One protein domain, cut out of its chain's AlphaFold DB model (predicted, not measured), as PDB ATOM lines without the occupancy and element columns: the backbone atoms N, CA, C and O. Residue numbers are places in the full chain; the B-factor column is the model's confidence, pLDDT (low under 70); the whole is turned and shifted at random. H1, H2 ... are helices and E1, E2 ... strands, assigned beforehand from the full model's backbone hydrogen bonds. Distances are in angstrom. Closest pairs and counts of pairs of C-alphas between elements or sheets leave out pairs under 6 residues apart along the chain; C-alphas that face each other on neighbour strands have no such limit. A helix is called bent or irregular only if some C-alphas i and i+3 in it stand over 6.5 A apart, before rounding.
ATOM      1  N   LYS A   6     299.069 275.857 202.800       90.75
ATOM      2  CA  LYS A   6     298.369 276.890 203.582       90.75
ATOM      3  C   LYS A   6     299.150 277.396 204.797       90.75
ATOM      4  O   LYS A   6     298.770 278.406 205.375       90.75
ATOM      5  N   ASP A   7     300.182 276.669 205.214       91.88
ATOM      6  CA  ASP A   7     300.966 277.011 206.392       91.88
ATOM      7  C   ASP A   7     302.071 278.031 206.059       91.88
ATOM      8  O   ASP A   7     302.702 278.561 206.972       91.88
ATOM      9  N   ILE A   8     302.316 278.308 204.769       91.81
ATOM     10  CA  ILE A   8     303.298 279.291 204.301       91.81
ATOM     11  C   ILE A   8     302.593 280.598 203.951       91.81
ATOM     12  O   ILE A   8     301.797 280.659 203.014       91.81
ATOM     13  N   ASP A   9     302.980 281.668 204.635       92.25
ATOM     14  CA  ASP A   9     302.532 283.018 204.338       92.25
ATOM     15  C   ASP A   9     303.680 283.826 203.715       92.25
ATOM     16  O   ASP A   9     304.639 284.251 204.370       92.25
ATOM     17  N   PHE A  10     303.600 284.022 202.399       89.25
ATOM     18  CA  PHE A  10     304.615 284.758 201.650       89.25
ATOM     19  C   PHE A  10     304.518 286.276 201.811       89.25
ATOM     20  O   PHE A  10     305.476 286.960 201.451       89.25
ATOM     21  N   GLU A  11     303.411 286.831 202.298       90.50
ATOM     22  CA  GLU A  11     303.276 288.280 202.491       90.50
ATOM     23  C   GLU A  11     304.034 288.707 203.752       90.50
ATOM     24  O   GLU A  11     304.941 289.540 203.696       90.50
ATOM     25  N   SER A  12     303.761 288.024 204.860       90.94
ATOM     26  CA  SER A  12     304.438 288.176 206.149       90.94
ATOM     27  C   SER A  12     305.813 287.498 206.211       90.94
ATOM     28  O   SER A  12     306.607 287.810 207.094       90.94
ATOM     29  N   ASN A  13     306.143 286.623 205.251       91.44
ATOM     30  CA  ASN A  13     307.330 285.758 205.278       91.44
ATOM     31  C   ASN A  13     307.364 284.920 206.561       91.44
ATOM     32  O   ASN A  13     308.346 284.934 207.306       91.44
ATOM     33  N   THR A  14     306.280 284.198 206.823       92.50
ATOM     34  CA  THR A  14     306.171 283.317 207.984       92.50
ATOM     35  C   THR A  14     305.734 281.917 207.584       92.50
ATOM     36  O   THR A  14     305.133 281.699 206.532       92.50
ATOM     37  N   VAL A  15     306.086 280.946 208.421       91.94
ATOM     38  CA  VAL A  15     305.656 279.558 208.291       91.94
ATOM     39  C   VAL A  15     305.055 279.120 209.614       91.94
ATOM     40  O   VAL A  15     305.679 279.255 210.669       91.94
ATOM     41  N   THR A  16     303.845 278.580 209.562       91.75
ATOM     42  CA  THR A  16     303.166 278.018 210.728       91.75
ATOM     43  C   THR A  16     303.498 276.537 210.842       91.75
ATOM     44  O   THR A  16     303.276 275.759 209.925       91.75
ATOM     45  N   ILE A  17     304.032 276.117 211.982       87.56
ATOM     46  CA  ILE A  17     304.299 274.709 212.264       87.56
ATOM     47  C   ILE A  17     303.249 274.208 213.249       87.56
ATOM     48  O   ILE A  17     303.151 274.700 214.378       87.56
ATOM     49  N   HIS A  18     302.482 273.217 212.804       84.25
ATOM     50  CA  HIS A  18     301.493 272.515 213.608       84.25
ATOM     51  C   HIS A  18     302.140 271.346 214.361       84.25
ATOM     52  O   HIS A  18     302.843 270.531 213.766       84.25
ATOM     53  N   SER A  19     301.893 271.265 215.669       74.75
ATOM     54  CA  SER A  19     302.407 270.199 216.535       74.75
ATOM     55  C   SER A  19     301.366 269.088 216.710       74.75
ATOM     56  O   SER A  19     300.183 269.357 216.900       74.75
ATOM     57  N   GLU A  20     301.798 267.827 216.687       62.12
ATOM     58  CA  GLU A  20     300.892 266.663 216.658       62.12
ATOM     59  C   GLU A  20     300.418 266.180 218.045       62.12
ATOM     60  O   GLU A  20     299.637 265.234 218.139       62.12
ATOM     61  N   LYS A  21     300.871 266.800 219.143       61.50
ATOM     62  CA  LYS A  21     300.620 266.322 220.519       61.50
ATOM     63  C   LYS A  21     300.309 267.449 221.509       61.50
ATOM     64  O   LYS A  21     301.014 267.619 222.494       61.50
ATOM     65  N   GLY A  22     299.262 268.231 221.245       57.03
ATOM     66  CA  GLY A  22     298.728 269.214 222.205       57.03
ATOM     67  C   GLY A  22     299.598 270.454 222.447       57.03
ATOM     68  O   GLY A  22     299.206 271.336 223.207       57.03
ATOM     69  N   ASP A  23     300.747 270.538 221.783       63.12
ATOM     70  CA  ASP A  23     301.607 271.711 221.794       63.12
ATOM     71  C   ASP A  23     301.024 272.834 220.929       63.12
ATOM     72  O   ASP A  23     300.340 272.590 219.929       63.12
ATOM     73  N   LYS A  24     301.296 274.085 221.309       75.62
ATOM     74  CA  LYS A  24     300.792 275.248 220.570       75.62
ATOM     75  C   LYS A  24     301.458 275.322 219.196       75.62
ATOM     76  O   LYS A  24     302.636 275.004 219.037       75.62
ATOM     77  N   ASN A  25     300.703 275.795 218.204       84.12
ATOM     78  CA  ASN A  25     301.266 276.138 216.901       84.12
ATOM     79  C   ASN A  25     302.368 277.187 217.091       84.12
ATOM     80  O   ASN A  25     302.189 278.143 217.848       84.12
ATOM     81  N   ARG A  26     303.482 277.025 216.375       88.31
ATOM     82  CA  ARG A  26     304.584 277.994 216.376       88.31
ATOM     83  C   ARG A  26     304.704 278.650 215.010       88.31
ATOM     84  O   ARG A  26     304.584 277.975 213.992       88.31
ATOM     85  N   ILE A  27     304.960 279.949 215.000       89.94
ATOM     86  CA  ILE A  27     305.213 280.715 213.780       89.94
ATOM     87  C   ILE A  27     306.715 280.965 213.707       89.94
ATOM     88  O   ILE A  27     307.309 281.457 214.665       89.94
ATOM     89  N   VAL A  28     307.331 280.596 212.588       90.75
ATOM     90  CA  VAL A  28     308.756 280.821 212.324       90.75
ATOM     91  C   VAL A  28     308.923 281.771 211.144       90.75
ATOM     92  O   VAL A  28     308.100 281.787 210.230       90.75
ATOM     93  N   MET A  29     309.982 282.581 211.161       91.19
ATOM     94  CA  MET A  29     310.285 283.481 210.049       91.19
ATOM     95  C   MET A  29     310.818 282.689 208.853       91.19
ATOM     96  O   MET A  29     311.721 281.867 209.002       91.19
ATOM     97  N   LEU A  30     310.282 282.973 207.668       89.00
ATOM     98  CA  LEU A  30     310.793 282.493 206.393       89.00
ATOM     99  C   LEU A  30     311.904 283.446 205.919       89.00
ATOM    100  O   LEU A  30     311.632 284.627 205.675       89.00
ATOM    101  N   PRO A  31     313.148 282.970 205.751       88.88
ATOM    102  CA  PRO A  31     314.220 283.779 205.186       88.88
ATOM    103  C   PRO A  31     313.848 284.328 203.800       88.88
ATOM    104  O   PRO A  31     313.334 283.615 202.942       88.88
ATOM    105  N   LYS A  32     314.111 285.613 203.544       87.75
ATOM    106  CA  LYS A  32     313.725 286.243 202.266       87.75
ATOM    107  C   LYS A  32     314.488 285.679 201.065       87.75
ATOM    108  O   LYS A  32     313.970 285.720 199.955       87.75
ATOM    109  N   ASN A  33     315.692 285.160 201.290       88.88
ATOM    110  CA  ASN A  33     316.543 284.580 200.254       88.88
ATOM    111  C   ASN A  33     315.998 283.259 199.691       88.88
ATOM    112  O   ASN A  33     316.166 283.038 198.504       88.88
ATOM    113  N   ILE A  34     315.308 282.430 200.491       86.94
ATOM    114  CA  ILE A  34     314.747 281.142 200.030       86.94
ATOM    115  C   ILE A  34     313.364 281.290 199.379       86.94
ATOM    116  O   ILE A  34     312.817 280.360 198.793       86.94
ATOM    117  N   LYS A  35     312.757 282.474 199.497       88.44
ATOM    118  CA  LYS A  35     311.435 282.785 198.952       88.44
ATOM    119  C   LYS A  35     311.292 282.516 197.443       88.44
ATOM    120  O   LYS A  35     310.273 281.926 197.087       88.44
ATOM    121  N   PRO A  36     312.208 282.962 196.557       89.69
ATOM    122  CA  PRO A  36     312.104 282.668 195.126       89.69
ATOM    123  C   PRO A  36     312.142 281.162 194.843       89.69
ATOM    124  O   PRO A  36     311.225 280.662 194.194       89.69
ATOM    125  N   ASP A  37     313.106 280.436 195.415       89.56
ATOM    126  CA  ASP A  37     313.254 278.988 195.209       89.56
ATOM    127  C   ASP A  37     312.028 278.220 195.716       89.56
ATOM    128  O   ASP A  37     311.498 277.329 195.052       89.56
ATOM    129  N   LEU A  38     311.502 278.614 196.880       88.94
ATOM    130  CA  LEU A  38     310.311 277.996 197.451       88.94
ATOM    131  C   LEU A  38     309.063 278.249 196.595       88.94
ATOM    132  O   LEU A  38     308.216 277.365 196.468       88.94
ATOM    133  N   LYS A  39     308.934 279.435 195.987       90.88
ATOM    134  CA  LYS A  39     307.833 279.729 195.057       90.88
ATOM    135  C   LYS A  39     307.922 278.889 193.790       90.88
ATOM    136  O   LYS A  39     306.894 278.384 193.341       90.88
ATOM    137  N   GLU A  40     309.117 278.734 193.229       92.19
ATOM    138  CA  GLU A  40     309.336 277.887 192.056       92.19
ATOM    139  C   GLU A  40     308.991 276.425 192.365       92.19
ATOM    140  O   GLU A  40     308.172 275.821 191.670       92.19
ATOM    141  N   HIS A  41     309.497 275.899 193.481       90.44
ATOM    142  CA  HIS A  41     309.184 274.551 193.960       90.44
ATOM    143  C   HIS A  41     307.675 274.325 194.144       90.44
ATOM    144  O   HIS A  41     307.124 273.322 193.683       90.44
ATOM    145  N   ILE A  42     306.971 275.276 194.768       91.94
ATOM    146  CA  ILE A  42     305.511 275.210 194.942       91.94
ATOM    147  C   ILE A  42     304.790 275.247 193.592       91.94
ATOM    148  O   ILE A  42     303.793 274.547 193.425       91.94
ATOM    149  N   SER A  43     305.282 276.022 192.623       92.62
ATOM    150  CA  SER A  43     304.725 276.069 191.265       92.62
ATOM    151  C   SER A  43     304.847 274.714 190.558       92.62
ATOM    152  O   SER A  43     303.866 274.205 190.012       92.62
ATOM    153  N   LEU A  44     306.014 274.069 190.652       91.50
ATOM    154  CA  LEU A  44     306.235 272.719 190.122       91.50
ATOM    155  C   LEU A  44     305.302 271.698 190.784       91.50
ATOM    156  O   LEU A  44     304.630 270.924 190.099       91.50
ATOM    157  N   CYS A  45     305.191 271.742 192.114       90.69
ATOM    158  CA  CYS A  45     304.270 270.883 192.856       90.69
ATOM    159  C   CYS A  45     302.807 271.138 192.463       90.69
ATOM    160  O   CYS A  45     302.022 270.193 192.406       90.69
ATOM    161  N   LYS A  46     302.438 272.391 192.162       91.50
ATOM    162  CA  LYS A  46     301.086 272.758 191.729       91.50
ATOM    163  C   LYS A  46     300.749 272.152 190.373       91.50
ATOM    164  O   LYS A  46     299.657 271.621 190.218       91.50
ATOM    165  N   ASN A  47     301.681 272.182 189.421       92.06
ATOM    166  CA  ASN A  47     301.487 271.544 188.118       92.06
ATOM    167  C   ASN A  47     301.287 270.031 188.263       92.06
ATOM    168  O   ASN A  47     300.355 269.478 187.682       92.06
ATOM    169  N   GLN A  48     302.097 269.375 189.101       88.81
ATOM    170  CA  GLN A  48     301.910 267.955 189.395       88.81
ATOM    171  C   GLN A  48     300.550 267.683 190.046       88.81
ATOM    172  O   GLN A  48     299.890 266.715 189.692       88.81
ATOM    173  N   TYR A  49     300.132 268.526 190.990       90.50
ATOM    174  CA  TYR A  49     298.830 268.404 191.639       90.50
ATOM    175  C   TYR A  49     297.671 268.545 190.653       90.50
ATOM    176  O   TYR A  49     296.731 267.767 190.739       90.50
ATOM    177  N   LEU A  50     297.730 269.504 189.727       90.81
ATOM    178  CA  LEU A  50     296.682 269.682 188.721       90.81
ATOM    179  C   LEU A  50     296.556 268.432 187.844       90.81
ATOM    180  O   LEU A  50     295.452 267.923 187.684       90.81
ATOM    181  N   ASN A  51     297.683 267.882 187.390       90.25
ATOM    182  CA  ASN A  51     297.702 266.637 186.626       90.25
ATOM    183  C   ASN A  51     297.177 265.440 187.447       90.25
ATOM    184  O   ASN A  51     296.359 264.657 186.970       90.25
ATOM    185  N   ASP A  52     297.601 265.315 188.711       87.75
ATOM    186  CA  ASP A  52     297.107 264.271 189.617       87.75
ATOM    187  C   ASP A  52     295.581 264.408 189.827       87.75
ATOM    188  O   ASP A  52     294.869 263.405 189.825       87.75
ATOM    189  N   LEU A  53     295.066 265.638 189.946       86.88
ATOM    190  CA  LEU A  53     293.646 265.930 190.149       86.88
ATOM    191  C   LEU A  53     292.799 265.576 188.920       86.88
ATOM    192  O   LEU A  53     291.710 265.025 189.087       86.88
ATOM    193  N   GLU A  54     293.288 265.851 187.707       88.00
ATOM    194  CA  GLU A  54     292.626 265.452 186.454       88.00
ATOM    195  C   GLU A  54     292.513 263.928 186.326       88.00
ATOM    196  O   GLU A  54     291.504 263.415 185.844       88.00
ATOM    197  N   LEU A  55     293.507 263.196 186.835       84.38
ATOM    198  CA  LEU A  55     293.501 261.733 186.898       84.38
ATOM    199  C   LEU A  55     292.688 261.176 188.081       84.38
ATOM    200  O   LEU A  55     292.543 259.963 188.206       84.38
ATOM    201  N   GLY A  56     292.160 262.032 188.962       82.31
ATOM    202  CA  GLY A  56     291.437 261.623 190.171       82.31
ATOM    203  C   GLY A  56     292.332 261.048 191.276       82.31
ATOM    204  O   GLY A  56     291.844 260.355 192.170       82.31
ATOM    205  N   HIS A  57     293.636 261.316 191.223       84.88
ATOM    206  CA  HIS A  57     294.660 260.788 192.121       84.88
ATOM    207  C   HIS A  57     295.293 261.894 192.985       84.88
ATOM    208  O   HIS A  57     294.930 263.067 192.920       84.88
ATOM    209  N   GLY A  58     296.269 261.519 193.821       76.19
ATOM    210  CA  GLY A  58     297.131 262.481 194.516       76.19
ATOM    211  C   GLY A  58     296.460 263.252 195.645       76.19
ATOM    212  O   GLY A  58     296.944 264.320 196.016       76.19
ATOM    213  N   LEU A  59     295.389 262.704 196.219       85.69
ATOM    214  CA  LEU A  59     294.713 263.298 197.368       85.69
ATOM    215  C   LEU A  59     295.653 263.365 198.577       85.69
ATOM    216  O   LEU A  59     296.609 262.590 198.706       85.69
ATOM    217  N   VAL A  60     295.346 264.240 199.530       87.31
ATOM    218  CA  VAL A  60     296.037 264.248 200.824       87.31
ATOM    219  C   VAL A  60     295.189 263.595 201.898       87.31
ATOM    220  O   VAL A  60     294.005 263.896 202.066       87.31
ATOM    221  N   LYS A  61     295.814 262.688 202.654       84.12
ATOM    222  CA  LYS A  61     295.165 262.053 203.794       84.12
ATOM    223  C   LYS A  61     295.066 263.053 204.942       84.12
ATOM    224  O   LYS A  61     296.070 263.551 205.455       84.12
ATOM    225  N   LEU A  62     293.833 263.354 205.329       83.62
ATOM    226  CA  LEU A  62     293.526 264.207 206.468       83.62
ATOM    227  C   LEU A  62     293.266 263.351 207.715       83.62
ATOM    228  O   LEU A  62     292.774 262.229 207.588       83.62
ATOM    229  N   PRO A  63     293.546 263.875 208.922       82.12
ATOM    230  CA  PRO A  63     293.075 263.268 210.161       82.12
ATOM    231  C   PRO A  63     291.554 263.096 210.153       82.12
ATOM    232  O   PRO A  63     290.840 263.967 209.655       82.12
ATOM    233  N   ASP A  64     291.058 262.016 210.757       75.62
ATOM    234  CA  ASP A  64     289.646 261.601 210.705       75.62
ATOM    235  C   ASP A  64     288.661 262.731 211.063       75.62
ATOM    236  O   ASP A  64     287.697 262.999 210.344       75.62
ATOM    237  N   ALA A  65     288.951 263.470 212.138       80.31
ATOM    238  CA  ALA A  65     288.131 264.596 212.584       80.31
ATOM    239  C   ALA A  65     288.074 265.743 211.556       80.31
ATOM    240  O   ALA A  65     287.023 266.353 211.358       80.31
ATOM    241  N   LEU A  66     289.190 266.020 210.872       79.75
ATOM    242  CA  LEU A  66     289.251 267.040 209.823       79.75
ATOM    243  C   LEU A  66     288.593 266.557 208.533       79.75
ATOM    244  O   LEU A  66     287.890 267.339 207.903       79.75
ATOM    245  N   SER A  67     288.763 265.282 208.176       81.56
ATOM    246  CA  SER A  67     288.136 264.701 206.988       81.56
ATOM    247  C   SER A  67     286.608 264.707 207.079       81.56
ATOM    248  O   SER A  67     285.945 264.913 206.070       81.56
ATOM    249  N   LYS A  68     286.039 264.511 208.277       83.50
ATOM    250  CA  LYS A  68     284.583 264.598 208.494       83.50
ATOM    251  C   LYS A  68     284.068 266.031 208.414       83.50
ATOM    252  O   LYS A  68     283.002 266.268 207.860       83.50
ATOM    253  N   LYS A  69     284.822 266.985 208.968       86.00
ATOM    254  CA  LYS A  69     284.442 268.403 208.975       86.00
ATOM    255  C   LYS A  69     284.600 269.059 207.597       86.00
ATOM    256  O   LYS A  69     283.805 269.923 207.245       86.00
ATOM    257  N   TYR A  70     285.608 268.644 206.832       83.94
ATOM    258  CA  TYR A  70     285.952 269.191 205.521       83.94
ATOM    259  C   TYR A  70     286.210 268.050 204.519       83.94
ATOM    260  O   TYR A  70     287.363 267.708 204.250       83.94
ATOM    261  N   PRO A  71     285.157 267.445 203.944       81.12
ATOM    262  CA  PRO A  71     285.305 266.285 203.057       81.12
ATOM    263  C   PRO A  71     286.087 266.601 201.771       81.12
ATOM    264  O   PRO A  71     286.835 265.762 201.271       81.12
ATOM    265  N   ASN A  72     285.980 267.835 201.270       85.56
ATOM    266  CA  ASN A  72     286.678 268.283 200.061       85.56
ATOM    267  C   ASN A  72     288.114 268.764 200.316       85.56
ATOM    268  O   ASN A  72     288.874 268.899 199.360       85.56
ATOM    269  N   ALA A  73     288.524 268.939 201.576       86.81
ATOM    270  CA  ALA A  73     289.850 269.460 201.903       86.81
ATOM    271  C   ALA A  73     290.988 268.550 201.419       86.81
ATOM    272  O   ALA A  73     292.093 269.019 201.188       86.81
ATOM    273  N   SER A  74     290.727 267.258 201.208       86.19
ATOM    274  CA  SER A  74     291.705 266.321 200.636       86.19
ATOM    275  C   SER A  74     292.095 266.634 199.185       86.19
ATOM    276  O   SER A  74     293.152 266.185 198.747       86.19
ATOM    277  N   LYS A  75     291.245 267.381 198.464       87.56
ATOM    278  CA  LYS A  75     291.451 267.847 197.085       87.56
ATOM    279  C   LYS A  75     291.925 269.289 197.021       87.56
ATOM    280  O   LYS A  75     292.313 269.751 195.966       87.56
ATOM    281  N   GLU A  76     291.809 270.044 198.102       90.62
ATOM    282  CA  GLU A  76     292.102 271.469 198.084       90.62
ATOM    283  C   GLU A  76     293.611 271.708 198.161       90.62
ATOM    284  O   GLU A  76     294.259 271.308 199.126       90.62
ATOM    285  N   TRP A  77     294.155 272.459 197.201       90.88
ATOM    286  CA  TRP A  77     295.589 272.758 197.102       90.88
ATOM    287  C   TRP A  77     296.241 273.216 198.419       90.88
ATOM    288  O   TRP A  77     297.347 272.791 198.745       90.88
ATOM    289  N   GLY A  78     295.550 274.031 199.223       90.50
ATOM    290  CA  GLY A  78     296.069 274.509 200.510       90.50
ATOM    291  C   GLY A  78     296.414 273.391 201.504       90.50
ATOM    292  O   GLY A  78     297.290 273.563 202.350       90.50
ATOM    293  N   TRP A  79     295.762 272.233 201.398       90.44
ATOM    294  CA  TRP A  79     295.992 271.079 202.266       90.44
ATOM    295  C   TRP A  79     297.074 270.132 201.750       90.44
ATOM    296  O   TRP A  79     297.474 269.224 202.484       90.44
ATOM    297  N   HIS A  80     297.569 270.353 200.530       91.69
ATOM    298  CA  HIS A  80     298.652 269.562 199.967       91.69
ATOM    299  C   HIS A  80     299.978 269.851 200.670       91.69
ATOM    300  O   HIS A  80     300.177 270.901 201.285       91.69
ATOM    301  N   TRP A  81     300.885 268.880 200.609       91.81
ATOM    302  CA  TRP A  81     302.215 269.002 201.191       91.81
ATOM    303  C   TRP A  81     303.075 269.958 200.370       91.81
ATOM    304  O   TRP A  81     303.086 269.884 199.144       91.81
ATOM    305  N   VAL A  82     303.861 270.794 201.051       90.50
ATOM    306  CA  VAL A  82     304.890 271.621 200.398       90.50
ATOM    307  C   VAL A  82     305.951 270.731 199.763       90.50
ATOM    308  O   VAL A  82     306.411 271.003 198.664       90.50
ATOM    309  N   PHE A  83     306.308 269.637 200.433       88.56
ATOM    310  CA  PHE A  83     307.282 268.659 199.956       88.56
ATOM    311  C   PHE A  83     306.598 267.296 199.806       88.56
ATOM    312  O   PHE A  83     306.667 266.470 200.727       88.56
ATOM    313  N   PRO A  84     305.872 267.065 198.698       88.81
ATOM    314  CA  PRO A  84     305.215 265.788 198.460       88.81
ATOM    315  C   PRO A  84     306.246 264.678 198.221       88.81
ATOM    316  O   PRO A  84     307.331 264.911 197.688       88.81
ATOM    317  N   ALA A  85     305.898 263.454 198.606       87.75
ATOM    318  CA  ALA A  85     306.646 262.267 198.221       87.75
ATOM    319  C   ALA A  85     306.577 262.059 196.699       87.75
ATOM    320  O   ALA A  85     305.628 262.491 196.039       87.75
ATOM    321  N   LYS A  86     307.591 261.379 196.154       83.44
ATOM    322  CA  LYS A  86     307.647 261.036 194.729       83.44
ATOM    323  C   LYS A  86     306.523 260.073 194.350       83.44
ATOM    324  O   LYS A  86     305.849 260.287 193.348       83.44
ATOM    325  N   ASP A  87     306.319 259.058 195.182       85.25
ATOM    326  CA  ASP A  87     305.376 257.979 194.930       85.25
ATOM    327  C   ASP A  87     304.011 258.241 195.573       85.25
ATOM    328  O   ASP A  87     303.889 258.839 196.651       85.25
ATOM    329  N   HIS A  88     302.973 257.753 194.902       88.38
ATOM    330  CA  HIS A  88     301.628 257.654 195.448       88.38
ATOM    331  C   HIS A  88     301.430 256.307 196.143       88.38
ATOM    332  O   HIS A  88     302.145 255.340 195.886       88.38
ATOM    333  N   TYR A  89     300.417 256.225 196.999       88.38
ATOM    334  CA  TYR A  89     299.999 254.965 197.601       88.38
ATOM    335  C   TYR A  89     298.481 254.823 197.559       88.38
ATOM    336  O   TYR A  89     297.746 255.810 197.571       88.38
ATOM    337  N   ILE A  90     298.019 253.576 197.524       89.25
ATOM    338  CA  ILE A  90     296.597 253.240 197.547       89.25
ATOM    339  C   ILE A  90     296.193 252.990 198.997       89.25
ATOM    340  O   ILE A  90     296.792 252.164 199.692       89.25
ATOM    341  N   ASP A  91     295.175 253.702 199.465       87.25
ATOM    342  CA  ASP A  91     294.591 253.445 200.772       87.25
ATOM    343  C   ASP A  91     293.722 252.188 200.736       87.25
ATOM    344  O   ASP A  91     292.810 252.053 199.924       87.25
ATOM    345  N   LYS A  92     294.001 251.250 201.642       86.00
ATOM    346  CA  LYS A  92     293.318 249.950 201.673       86.00
ATOM    347  C   LYS A  92     291.872 250.019 202.171       86.00
ATOM    348  O   LYS A  92     291.158 249.035 202.030       86.00
ATOM    349  N   ILE A  93     291.458 251.126 202.790       83.81
ATOM    350  CA  ILE A  93     290.132 251.263 203.406       83.81
ATOM    351  C   ILE A  93     289.139 251.812 202.384       83.81
ATOM    352  O   ILE A  93     288.026 251.307 202.282       83.81
ATOM    353  N   ASN A  94     289.532 252.842 201.633       82.12
ATOM    354  CA  ASN A  94     288.640 253.524 200.691       82.12
ATOM    355  C   ASN A  94     289.073 253.433 199.217       82.12
ATOM    356  O   ASN A  94     288.350 253.921 198.357       82.12
ATOM    357  N   GLY A  95     290.225 252.823 198.918       84.31
ATOM    358  CA  GLY A  95     290.729 252.644 197.553       84.31
ATOM    359  C   GLY A  95     291.283 253.914 196.902       84.31
ATOM    360  O   GLY A  95     291.714 253.865 195.752       84.31
ATOM    361  N   ASN A  96     291.299 255.047 197.610       86.06
ATOM    362  CA  ASN A  96     291.779 256.307 197.055       86.06
ATOM    363  C   ASN A  96     293.307 256.330 196.949       86.06
ATOM    364  O   ASN A  96     294.024 255.755 197.775       86.06
ATOM    365  N   ILE A  97     293.800 257.069 195.956       88.88
ATOM    366  CA  ILE A  97     295.229 257.274 195.733       88.88
ATOM    367  C   ILE A  97     295.672 258.554 196.435       88.88
ATOM    368  O   ILE A  97     295.251 259.655 196.072       88.88
ATOM    369  N   TYR A  98     296.545 258.407 197.428       89.38
ATOM    370  CA  TYR A  98     297.047 259.501 198.248       89.38
ATOM    371  C   TYR A  98     298.542 259.746 198.043       89.38
ATOM    372  O   TYR A  98     299.285 258.883 197.569       89.38
ATOM    373  N   LYS A  99     298.994 260.931 198.462       89.62
ATOM    374  CA  LYS A  99     300.412 261.298 198.531       89.62
ATOM    375  C   LYS A  99     300.840 261.574 199.968       89.62
ATOM    376  O   LYS A  99     300.206 262.344 200.697       89.62
ATOM    377  N   HIS A 100     301.945 260.955 200.373       87.12
ATOM    378  CA  HIS A 100     302.608 261.276 201.634       87.12
ATOM    379  C   HIS A 100     303.486 262.524 201.489       87.12
ATOM    380  O   HIS A 100     303.790 262.964 200.379       87.12
ATOM    381  N   HIS A 101     303.899 263.102 202.615       86.62
ATOM    382  CA  HIS A 101     305.000 264.061 202.631       86.62
ATOM    383  C   HIS A 101     306.336 263.317 202.496       86.62
ATOM    384  O   HIS A 101     306.439 262.134 202.831       86.62
ATOM    385  N   ILE A 102     307.388 264.014 202.069       83.50
ATOM    386  CA  ILE A 102     308.739 263.449 202.076       83.50
ATOM    387  C   ILE A 102     309.155 263.046 203.503       83.50
ATOM    388  O   ILE A 102     308.877 263.750 204.484       83.50
ATOM    389  N   HIS A 103     309.816 261.895 203.639       73.06
ATOM    390  CA  HIS A 103     310.397 261.479 204.914       73.06
ATOM    391  C   HIS A 103     311.534 262.422 205.325       73.06
ATOM    392  O   HIS A 103     312.365 262.813 204.506       73.06
ATOM    393  N   GLU A 104     311.602 262.754 206.614       64.25
ATOM    394  CA  GLU A 104     312.567 263.722 207.163       64.25
ATOM    395  C   GLU A 104     314.016 263.322 206.917       64.25
ATOM    396  O   GLU A 104     314.854 264.177 206.648       64.25
ATOM    397  N   SER A 105     314.297 262.019 206.913       60.50
ATOM    398  CA  SER A 105     315.621 261.476 206.619       60.50
ATOM    399  C   SER A 105     316.103 261.800 205.202       60.50
ATOM    400  O   SER A 105     317.305 261.939 204.993       60.50
ATOM    401  N   ASN A 106     315.196 261.945 204.231       58.91
ATOM    402  CA  ASN A 106     315.560 262.316 202.860       58.91
ATOM    403  C   ASN A 106     315.807 263.823 202.739       58.91
ATOM    404  O   ASN A 106     316.690 264.239 201.996       58.91
ATOM    405  N   LEU A 107     315.079 264.631 203.514       59.38
ATOM    406  CA  LEU A 107     315.271 266.078 203.559       59.38
ATOM    407  C   LEU A 107     316.581 266.456 204.269       59.38
ATOM    408  O   LEU A 107     317.329 267.286 203.769       59.38
ATOM    409  N   GLN A 108     316.905 265.806 205.393       57.69
ATOM    410  CA  GLN A 108     318.158 266.061 206.118       57.69
ATOM    411  C   GLN A 108     319.401 265.723 205.285       57.69
ATOM    412  O   GLN A 108     320.387 266.453 205.333       57.69
ATOM    413  N   LYS A 109     319.354 264.651 204.485       55.78
ATOM    414  CA  LYS A 109     320.453 264.295 203.572       55.78
ATOM    415  C   LYS A 109     320.669 265.343 202.479       55.78
ATOM    416  O   LYS A 109     321.812 265.622 202.142       55.78
ATOM    417  N   ALA A 110     319.590 265.933 201.964       56.78
ATOM    418  CA  ALA A 110     319.656 266.956 200.921       56.78
ATOM    419  C   ALA A 110     320.171 268.319 201.422       56.78
ATOM    420  O   ALA A 110     320.670 269.095 200.621       56.78
ATOM    421  N   ILE A 111     320.047 268.614 202.722       58.59
ATOM    422  CA  ILE A 111     320.499 269.885 203.321       58.59
ATOM    423  C   ILE A 111     321.956 269.804 203.813       58.59
ATOM    424  O   ILE A 111     322.642 270.818 203.855       58.59
ATOM    425  N   ASN A 112     322.438 268.610 204.174       50.75
ATOM    426  CA  ASN A 112     323.807 268.389 204.660       50.75
ATOM    427  C   ASN A 112     324.821 268.021 203.553       50.75
ATOM    428  O   ASN A 112     325.910 267.551 203.888       50.75
ATOM    429  N   SER A 113     324.469 268.174 202.270       40.69
ATOM    430  CA  SER A 113     325.339 267.855 201.121       40.69
ATOM    431  C   SER A 113     325.706 269.096 200.322       40.69
ATOM    432  O   SER A 113     324.853 270.006 200.247       40.69
TER     433      SER A 113
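AT A GLANCE: This is residues 6 to 113 of the 113 residues of the protein "Tyr recombinase domain-containing protein" of marine sediment metagenome (UniProt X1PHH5). One long helix, H1, runs along one side of the model, and two separate two-stranded hairpins, E1 with E2 and E3 with E4, and the small helices H2 and H3 are set loosely around the middle. The link from H3 to E3 passes through that middle near Trp 81, while residues 108 to 113, of which 108 to 111 belong to H4, stick out. The 108 printed residues have four named helices and four named strands, in the order E1 E2 H1 H2 H3 E3 E4 H4; both sheets are antiparallel, and the class is mixed. The whole is compact, with a radius of gyration of the C-alphas of 15.0 A and spans of 41 by 31 by 28 A.

IN THESE COORDINATES: Find C-alpha 14 at (306.171, 283.317, 207.984), where E1, residues 14 to 17, begins; E2 follows at 26 to 29. H1, residues 35 to 54, runs 28.5 A from (311.435, 282.785, 198.952). Next come H2, 64 to 69, and H3, 71 to 74, only just irregular with C-alphas 71 and 74 6.8 A apart. E3, 84 to 90, spans 15.2 A and E4, 97 to 101, 13.8 A; H4, 104 to 111, ends at (320.499, 269.885, 203.321).

HOW THE PARTS SIT: In the hairpin E1 and E2, at 150 degrees, look for N 15 and O 28, 2.8 A apart. In the hairpin E3 and E4, at 146 degrees, N 89 and O 98 are 2.9 A apart. The closest C-alphas of H1 and E3, Cys 45 and Pro 84, are 7.6 A apart. H2 and H3 are close but not clearly touching, with C-alphas 67 and 73 closest at 7.2 A. H4 is apart from H1 and E3, among others. In H1, H2 and H4 every O i to N i+4 pair is within hydrogen-bond range; H3 is too short for one.

THE WHOLE: The C-alphas of Asn 33 and Ile 93, the two farthest apart, are 42.6 A apart. The printed part has no cut, and no link is long. Mean pLDDT of the printed part is 83.5; look for values under 70 at residues 20 to 23 and 104 to 113.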